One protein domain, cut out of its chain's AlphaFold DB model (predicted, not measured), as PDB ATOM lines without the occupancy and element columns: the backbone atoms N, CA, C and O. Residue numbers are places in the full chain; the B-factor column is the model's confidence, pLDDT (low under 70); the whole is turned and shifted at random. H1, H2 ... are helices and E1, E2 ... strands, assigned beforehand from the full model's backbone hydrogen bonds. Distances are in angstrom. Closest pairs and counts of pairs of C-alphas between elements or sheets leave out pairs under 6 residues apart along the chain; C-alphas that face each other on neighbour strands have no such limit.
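What this domain is: This is residues 50 to 112 of the 122 residues of an uncharacterized protein of Sphingobacterium yanglingense (UniProt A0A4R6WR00). A small twisted sheet of four short strands makes a wall, with the helix H2 packed slantwise over one face of it. At one end of the longest axis the link of residues 61 to 77 loops out, and at the other end sits the short helix H1, which only grazes the sheet. The printed part has 63 residues, with the named elements E1, E2, E3, H1, H2, E4 along the chain; the sheet's order is E2, E1, E3, E4, antiparallel throughout. The class is mixed, helices and strands, though under half of the residues are in named elements. The whole is compact, with a radius of gyration of the C-alphas of 10.7 A, and rounded, spanning 28 by 22 by 19 A.

How they stand to each other: E1, residues 50 to 52, and E2, residues 56 to 60, form a hairpin with a tight link, antiparallel at 140 degrees; N 58 and O 51 are 2.9 A apart, within hydrogen-bond range. Residues 56 to 57 of E2 also pair, antiparallel, with residues 95 to 96. E3, residues 78 to 81, is antiparallel to E1 at 158 degrees, with N 50 and O 79 at 2.9 A. Its pairing is staggered: residues 78 to 79 pair with E1, and residues 79 to 81 with E4, residues 109 to 111. E3 and E4 are antiparallel at 142 degrees, with N 80 and O 110 at 2.8 A. E2 and E4 are the edge strands and are apart. H2, residues 97 to 105, is on the sheet at a height over the sheet of 8.9 A, over E1 and E3, and stands at 47 degrees to E1 on the local plane, slantwise to the strands. Its closest C-alphas to E4 are those of Tyr 103 and Leu 109, 5.7 A apart, and to E2 those of Gln 97 and Asp 56, 6.0 A apart. H1, residues 85 to 88, only grazes the sheet; it is close to but not clearly touching H2, the closest C-alphas being those of Gly 85 and Tyr 103, 7.6 A apart. In H2 every O i to N i+4 pair is within hydrogen-bond range; H1 is too short for such a pair.

Where its parts are: E1 begins at C-alpha 50, (128.425, 88.595, 114.161), and is 6.8 A long from first to last C-alpha. E2 is 12.8 A, E3 10.1 A and H1 5.0 A long. H2 begins at C-alpha 97, (123.962, 86.286, 104.260), and is 12.3 A long. E4, 6.7 A long, ends at C-alpha 111, (130.522, 97.213, 110.679).

The domain as a whole: The two C-alphas farthest apart are those of Thr 72 and Thr 87, at 30.5 A. The printed part has no cut. The link from E2 to E3, 17 residues, is long. The mean pLDDT of the printed part is 82.8, and residues 63 to 74 are under 70.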
ATOM      1  N   LEU A  50     128.759  89.544 115.224       88.25
ATOM      2  CA  LEU A  50     128.425  88.595 114.161       88.25
ATOM      3  C   LEU A  50     129.615  88.461 113.208       88.25
ATOM      4  O   LEU A  50     130.018  89.439 112.580       88.25
ATOM      5  N   VAL A  51     130.177  87.252 113.106       86.44
ATOM      6  CA  VAL A  51     131.422  86.981 112.362       86.44
ATOM      7  C   VAL A  51     131.168  86.077 111.155       86.44
ATOM      8  O   VAL A  51     130.609  84.991 111.308       86.44
ATOM      9  N   ASN A  52     131.622  86.500 109.975       83.94
ATOM     10  CA  ASN A  52     131.406  85.837 108.687       83.94
ATOM     11  C   ASN A  52     132.307  84.613 108.461       83.94
ATOM     12  O   ASN A  52     133.463  84.755 108.079       83.94
ATOM     13  N   LYS A  53     131.764  83.401 108.536       78.00
ATOM     14  CA  LYS A  53     132.491  82.143 108.277       78.00
ATOM     15  C   LYS A  53     132.541  81.735 106.798       78.00
ATOM     16  O   LYS A  53     132.951  80.623 106.479       78.00
ATOM     17  N   GLY A  54     132.154  82.622 105.885       74.62
ATOM     18  CA  GLY A  54     132.135  82.399 104.439       74.62
ATOM     19  C   GLY A  54     130.725  82.163 103.917       74.62
ATOM     20  O   GLY A  54     130.254  82.937 103.086       74.62
ATOM     21  N   THR A  55     130.046  81.132 104.424       79.12
ATOM     22  CA  THR A  55     128.658  80.803 104.056       79.12
ATOM     23  C   THR A  55     127.630  81.499 104.938       79.12
ATOM     24  O   THR A  55     126.570  81.897 104.462       79.12
ATOM     25  N   ASP A  56     127.958  81.698 106.206       85.19
ATOM     26  CA  ASP A  56     127.052  82.153 107.254       85.19
ATOM     27  C   ASP A  56     127.773  83.038 108.277       85.19
ATOM     28  O   ASP A  56     129.005  83.089 108.336       85.19
ATOM     29  N   PHE A  57     126.992  83.753 109.079       88.38
ATOM     30  CA  PHE A  57     127.479  84.578 110.173       88.38
ATOM     31  C   PHE A  57     127.148  83.928 111.500       88.38
ATOM     32  O   PHE A  57     126.015  83.522 111.733       88.38
ATOM     33  N   GLN A  58     128.131  83.870 112.391       88.00
ATOM     34  CA  GLN A  58     127.953  83.261 113.701       88.00
ATOM     35  C   GLN A  58     128.067  84.296 114.819       88.00
ATOM     36  O   GLN A  58     128.987  85.122 114.779       88.00
ATOM     37  N   PRO A  59     127.195  84.213 115.839       88.25
ATOM     38  CA  PRO A  59     127.330  84.979 117.063       88.25
ATOM     39  C   PRO A  59     128.628  84.623 117.786       88.25
ATOM     40  O   PRO A  59     128.994  83.449 117.911       88.25
ATOM     41  N   ARG A  60     129.332  85.636 118.286       83.75
ATOM     42  CA  ARG A  60     130.531  85.473 119.111       83.75
ATOM     43  C   ARG A  60     130.548  86.518 120.221       83.75
ATOM     44  O   ARG A  60     130.103  87.640 120.024       83.75
ATOM     45  N   THR A  61     131.123  86.143 121.360       80.06
ATOM     46  CA  THR A  61     131.415  87.042 122.490       80.06
ATOM     47  C   THR A  61     132.794  87.696 122.375       80.06
ATOM     48  O   THR A  61     133.162  88.566 123.155       80.06
ATOM     49  N   SER A  62     133.602  87.266 121.403       75.31
ATOM     50  CA  SER A  62     134.896  87.866 121.095       75.31
ATOM     51  C   SER A  62     135.213  87.748 119.610       75.31
ATOM     52  O   SER A  62     134.831  86.788 118.933       75.31
ATOM     53  N   VAL A  63     135.935  88.742 119.100       66.81
ATOM     54  CA  VAL A  63     136.385  88.776 117.712       66.81
ATOM     55  C   VAL A  63     137.850  88.378 117.661       66.81
ATOM     56  O   VAL A  63     138.704  89.054 118.225       66.81
ATOM     57  N   ASN A  64     138.152  87.312 116.925       67.06
ATOM     58  CA  ASN A  64     139.495  87.073 116.418       67.06
ATOM     59  C   ASN A  64     139.472  87.299 114.904       67.06
ATOM     60  O   ASN A  64     139.073  86.416 114.141       67.06
ATOM     61  N   THR A  65     139.860  88.503 114.483       58.03
ATOM     62  CA  THR A  65     139.859  88.922 113.074       58.03
ATOM     63  C   THR A  65     140.839  88.127 112.205       58.03
ATOM     64  O   THR A  65     140.739  88.195 110.987       58.03
ATOM     65  N   GLY A  66     141.758  87.351 112.797       57.50
ATOM     66  CA  GLY A  66     142.799  86.618 112.071       57.50
ATOM     67  C   GLY A  66     142.434  85.204 111.605       57.50
ATOM     68  O   GLY A  66     143.217  84.612 110.872       57.50
ATOM     69  N   LEU A  67     141.297  84.627 112.023       56.41
ATOM     70  CA  LEU A  67     141.022  83.191 111.800       56.41
ATOM     71  C   LEU A  67     139.733  82.874 111.042       56.41
ATOM     72  O   LEU A  67     139.522  81.725 110.657       56.41
ATOM     73  N   TYR A  68     138.841  83.843 110.854       62.19
ATOM     74  CA  TYR A  68     137.441  83.537 110.564       62.19
ATOM     75  C   TYR A  68     136.810  84.439 109.519       62.19
ATOM     76  O   TYR A  68     135.610  84.635 109.585       62.19
ATOM     77  N   CYS A  69     137.596  84.971 108.586       67.06
ATOM     78  CA  CYS A  69     137.114  85.839 107.519       67.06
ATOM     79  C   CYS A  69     137.454  85.207 106.169       67.06
ATOM     80  O   CYS A  69     138.627  85.048 105.839       67.06
ATOM     81  N   ASN A  70     136.438  84.830 105.390       61.50
ATOM     82  CA  ASN A  70     136.648  84.385 104.013       61.50
ATOM     83  C   ASN A  70     136.875  85.604 103.105       61.50
ATOM     84  O   ASN A  70     136.064  86.530 103.095       61.50
ATOM     85  N   THR A  71     137.959  85.578 102.329       57.19
ATOM     86  CA  THR A  71     138.440  86.684 101.491       57.19
ATOM     87  C   THR A  71     137.633  86.963 100.228       57.19
ATOM     88  O   THR A  71     137.871  87.957  99.548       57.19
ATOM     89  N   THR A  72     136.664  86.106  99.910       61.38
ATOM     90  CA  THR A  72     135.891  86.177  98.659       61.38
ATOM     91  C   THR A  72     134.487  86.773  98.815       61.38
ATOM     92  O   THR A  72     133.793  86.969  97.818       61.38
ATOM     93  N   ASN A  73     134.041  87.070 100.038       64.56
ATOM     94  CA  ASN A  73     132.694  87.588 100.296       64.56
ATOM     95  C   ASN A  73     132.714  89.127 100.324       64.56
ATOM     96  O   ASN A  73     133.497  89.663 101.091       64.56
ATOM     97  N   PRO A  74     131.856  89.853  99.579       68.00
ATOM     98  CA  PRO A  74     131.889  91.324  99.493       68.00
ATOM     99  C   PRO A  74     131.467  92.082 100.772       68.00
ATOM    100  O   PRO A  74     131.369  93.307 100.750       68.00
ATOM    101  N   ARG A  75     131.161  91.386 101.874       73.94
ATOM    102  CA  ARG A  75     130.657  91.968 103.131       73.94
ATOM    103  C   ARG A  75     131.758  92.134 104.171       73.94
ATOM    104  O   ARG A  75     132.686  91.328 104.221       73.94
ATOM    105  N   HIS A  76     131.580  93.092 105.088       78.69
ATOM    106  CA  HIS A  76     132.420  93.182 106.283       78.69
ATOM    107  C   HIS A  76     132.445  91.836 107.018       78.69
ATOM    108  O   HIS A  76     131.431  91.142 107.124       78.69
ATOM    109  N   CYS A  77     133.621  91.459 107.517       80.88
ATOM    110  CA  CYS A  77     133.778  90.188 108.213       80.88
ATOM    111  C   CYS A  77     133.073  90.192 109.570       80.88
ATOM    112  O   CYS A  77     132.587  89.155 110.016       80.88
ATOM    113  N   VAL A  78     133.037  91.349 110.227       86.25
ATOM    114  CA  VAL A  78     132.504  91.473 111.577       86.25
ATOM    115  C   VAL A  78     131.526  92.628 111.635       86.25
ATOM    116  O   VAL A  78     131.870  93.759 111.279       86.25
ATOM    117  N   TYR A  79     130.335  92.334 112.139       88.81
ATOM    118  CA  TYR A  79     129.331  93.323 112.505       88.81
ATOM    119  C   TYR A  79     129.125  93.337 114.016       88.81
ATOM    120  O   TYR A  79     129.290  92.315 114.684       88.81
ATOM    121  N   ILE A  80     128.751  94.502 114.525       89.88
ATOM    122  CA  ILE A  80     128.338  94.738 115.904       89.88
ATOM    123  C   ILE A  80     126.858  95.134 115.858       89.88
ATOM    124  O   ILE A  80     126.506  95.999 115.046       89.88
ATOM    125  N   PRO A  81     125.987  94.543 116.690       91.12
ATOM    126  CA  PRO A  81     124.637  95.058 116.862       91.12
ATOM    127  C   PRO A  81     124.644  96.489 117.399       91.12
ATOM    128  O   PRO A  81     125.402  96.822 118.311       91.12
ATOM    129  N   THR A  82     123.793  97.338 116.834       90.38
ATOM    130  CA  THR A  82     123.476  98.644 117.422       90.38
ATOM    131  C   THR A  82     122.574  98.459 118.644       90.38
ATOM    132  O   THR A  82     122.090  97.357 118.888       90.38
ATOM    133  N   GLU A  83     122.314  99.522 119.411       89.31
ATOM    134  CA  GLU A  83     121.387  99.448 120.555       89.31
ATOM    135  C   GLU A  83     120.013  98.884 120.151       89.31
ATOM    136  O   GLU A  83     119.468  98.036 120.849       89.31
ATOM    137  N   GLU A  84     119.499  99.288 118.986       88.06
ATOM    138  CA  GLU A  84     118.257  98.756 118.413       88.06
ATOM    139  C   GLU A  84     118.428  97.313 117.915       88.06
ATOM    140  O   GLU A  84     117.596  96.445 118.171       88.06
ATOM    141  N   GLY A  85     119.549  97.005 117.260       87.75
ATOM    142  CA  GLY A  85     119.825  95.640 116.820       87.75
ATOM    143  C   GLY A  85     119.923  94.637 117.968       87.75
ATOM    144  O   GLY A  85     119.580  93.471 117.783       87.75
ATOM    145  N   MET A  86     120.334  95.068 119.162       86.12
ATOM    146  CA  MET A  86     120.370  94.198 120.338       86.12
ATOM    147  C   MET A  86     118.981  93.734 120.798       86.12
ATOM    148  O   MET A  86     118.886  92.690 121.442       86.12
ATOM    149  N   THR A  87     117.914  94.473 120.482       88.56
ATOM    150  CA  THR A  87     116.538  94.091 120.837       88.56
ATOM    151  C   THR A  87     115.804  93.409 119.691       88.56
ATOM    152  O   THR A  87     114.969  92.541 119.934       88.56
ATOM    153  N   GLU A  88     116.125  93.777 118.452       89.44
ATOM    154  CA  GLU A  88     115.381  93.333 117.274       89.44
ATOM    155  C   GLU A  88     115.988  92.105 116.575       89.44
ATOM    156  O   GLU A  88     115.272  91.339 115.922       89.44
ATOM    157  N   ILE A  89     117.301  91.866 116.708       87.50
ATOM    158  CA  ILE A  89     117.946  90.712 116.071       87.50
ATOM    159  C   ILE A  89     117.619  89.439 116.869       87.50
ATOM    160  O   ILE A  89     118.027  89.302 118.025       87.50
ATOM    161  N   PRO A  90     116.935  88.452 116.261       89.69
ATOM    162  CA  PRO A  90     116.554  87.237 116.960       89.69
ATOM    163  C   PRO A  90     117.772  86.372 117.273       89.69
ATOM    164  O   PRO A  90     118.561  86.055 116.390       89.69
ATOM    165  N   ALA A  91     117.844  85.890 118.510       86.88
ATOM    166  CA  ALA A  91     118.818  84.920 118.989       86.88
ATOM    167  C   ALA A  91     118.929  83.661 118.110       86.88
ATOM    168  O   ALA A  91     118.042  82.802 118.141       86.88
ATOM    169  N   LYS A  92     120.029  83.501 117.371       86.88
ATOM    170  CA  LYS A  92     120.302  82.289 116.580       86.88
ATOM    171  C   LYS A  92     121.769  81.896 116.640       86.88
ATOM    172  O   LYS A  92     122.635  82.755 116.756       86.88
ATOM    173  N   ASP A  93     122.034  80.601 116.482       87.69
ATOM    174  CA  ASP A  93     123.396  80.050 116.409       87.69
ATOM    175  C   ASP A  93     124.113  80.401 115.095       87.69
ATOM    176  O   ASP A  93     125.337  80.309 115.003       87.69
ATOM    177  N   SER A  94     123.359  80.784 114.064       90.19
ATOM    178  CA  SER A  94     123.874  81.205 112.767       90.19
ATOM    179  C   SER A  94     122.839  82.060 112.029       90.19
ATOM    180  O   SER A  94     121.631  81.896 112.225       90.19
ATOM    181  N   TYR A  95     123.327  82.962 111.184       90.69
ATOM    182  CA  TYR A  95     122.552  83.853 110.331       90.69
ATOM    183  C   TYR A  95     123.023  83.709 108.887       90.69
ATOM    184  O   TYR A  95     124.222  83.686 108.592       90.69
ATOM    185  N   SER A  96     122.074  83.644 107.966       91.25
ATOM    186  CA  SER A  96     122.361  83.655 106.536       91.25
ATOM    187  C   SER A  96     122.870  85.022 106.070       91.25
ATOM    188  O   SER A  96     122.657  86.053 106.708       91.25
ATOM    189  N   GLN A  97     123.505  85.047 104.898       87.25
ATOM    190  CA  GLN A  97     123.962  86.286 104.260       87.25
ATOM    191  C   GLN A  97     122.809  87.285 104.047       87.25
ATOM    192  O   GLN A  97     122.964  88.470 104.321       87.25
ATOM    193  N   THR A  98     121.644  86.797 103.611       91.19
ATOM    194  CA  THR A  98     120.455  87.624 103.359       91.19
ATOM    195  C   THR A  98     119.894  88.239 104.640       91.19
ATOM    196  O   THR A  98     119.448  89.383 104.624       91.19
ATOM    197  N   GLU A  99     119.924  87.509 105.759       93.31
ATOM    198  CA  GLU A  99     119.511  88.058 107.057       93.31
ATOM    199  C   GLU A  99     120.425  89.206 107.482       93.31
ATOM    200  O   GLU A  99     119.935  90.257 107.884       93.31
ATOM    201  N   ILE A 100     121.742  89.044 107.319       91.81
ATOM    202  CA  ILE A 100     122.702  90.109 107.622       91.81
ATOM    203  C   ILE A 100     122.480  91.333 106.739       91.81
ATOM    204  O   ILE A 100     122.469  92.442 107.264       91.81
ATOM    205  N   ASP A 101     122.252  91.159 105.436       90.94
ATOM    206  CA  ASP A 101     121.950  92.287 104.544       90.94
ATOM    207  C   ASP A 101     120.706  93.046 104.999       90.94
ATOM    208  O   ASP A 101     120.698  94.278 105.012       90.94
ATOM    209  N   ASN A 102     119.671  92.314 105.415       94.69
ATOM    210  CA  ASN A 102     118.455  92.923 105.924       94.69
ATOM    211  C   ASN A 102     118.737  93.724 107.205       94.69
ATOM    212  O   ASN A 102     118.387  94.901 107.267       94.69
ATOM    213  N   TYR A 103     119.449  93.150 108.178       94.38
ATOM    214  CA  TYR A 103     119.765  93.835 109.438       94.38
ATOM    215  C   TYR A 103     120.697  95.039 109.248       94.38
ATOM    216  O   TYR A 103     120.526  96.063 109.909       94.38
ATOM    217  N   VAL A 104     121.652  94.963 108.315       92.62
ATOM    218  CA  VAL A 104     122.480  96.117 107.928       92.62
ATOM    219  C   VAL A 104     121.611  97.201 107.285       92.62
ATOM    220  O   VAL A 104     121.733  98.369 107.647       92.62
ATOM    221  N   SER A 105     120.693  96.836 106.382       93.69
ATOM    222  CA  SER A 105     119.795  97.804 105.729       93.69
ATOM    223  C   SER A 105     118.811  98.475 106.695       93.69
ATOM    224  O   SER A 105     118.426  99.622 106.480       93.69
ATOM    225  N   GLN A 106     118.446  97.777 107.774       94.00
ATOM    226  CA  GLN A 106     117.600  98.280 108.856       94.00
ATOM    227  C   GLN A 106     118.378  99.120 109.883       94.00
ATOM    228  O   GLN A 106     117.766  99.728 110.751       94.00
ATOM    229  N   GLY A 107     119.713  99.183 109.799       93.31
ATOM    230  CA  GLY A 107     120.544  99.904 110.772       93.31
ATOM    231  C   GLY A 107     120.734  99.165 112.103       93.31
ATOM    232  O   GLY A 107     121.247  99.734 113.067       93.31
ATOM    233  N   TRP A 108     120.360  97.888 112.164       93.94
ATOM    234  CA  TRP A 108     120.517  97.037 113.345       93.94
ATOM    235  C   TRP A 108     121.941  96.498 113.493       93.94
ATOM    236  O   TRP A 108     122.358  96.112 114.582       93.94
ATOM    237  N   LEU A 109     122.711  96.489 112.405       92.69
ATOM    238  CA  LEU A 109     124.116  96.100 112.398       92.69
ATOM    239  C   LEU A 109     124.994  97.238 111.888       92.69
ATOM    240  O   LEU A 109     124.733  97.818 110.835       92.69
ATOM    241  N   ALA A 110     126.090  97.482 112.599       90.31
ATOM    242  CA  ALA A 110     127.165  98.361 112.168       90.31
ATOM    243  C   ALA A 110     128.441  97.543 111.910       90.31
ATOM    244  O   ALA A 110     128.722  96.588 112.641       90.31
ATOM    245  N   PRO A 111     129.240  97.872 110.884       88.00
ATOM    246  CA  PRO A 111     130.522  97.213 110.679       88.00
ATOM    247  C   PRO A 111     131.459  97.503 111.856       88.00
ATOM    248  O   PRO A 111     131.553  98.638 112.328       88.00
ATOM    249  N   HIS A 112     132.177  96.482 112.329       84.25
ATOM    250  CA  HIS A 112     133.159  96.667 113.395       84.25
ATOM    251  C   HIS A 112     134.259  97.650 112.932       84.25
ATOM    252  O   HIS A 112     134.718  97.524 111.796       84.25
TER     253      HIS A 112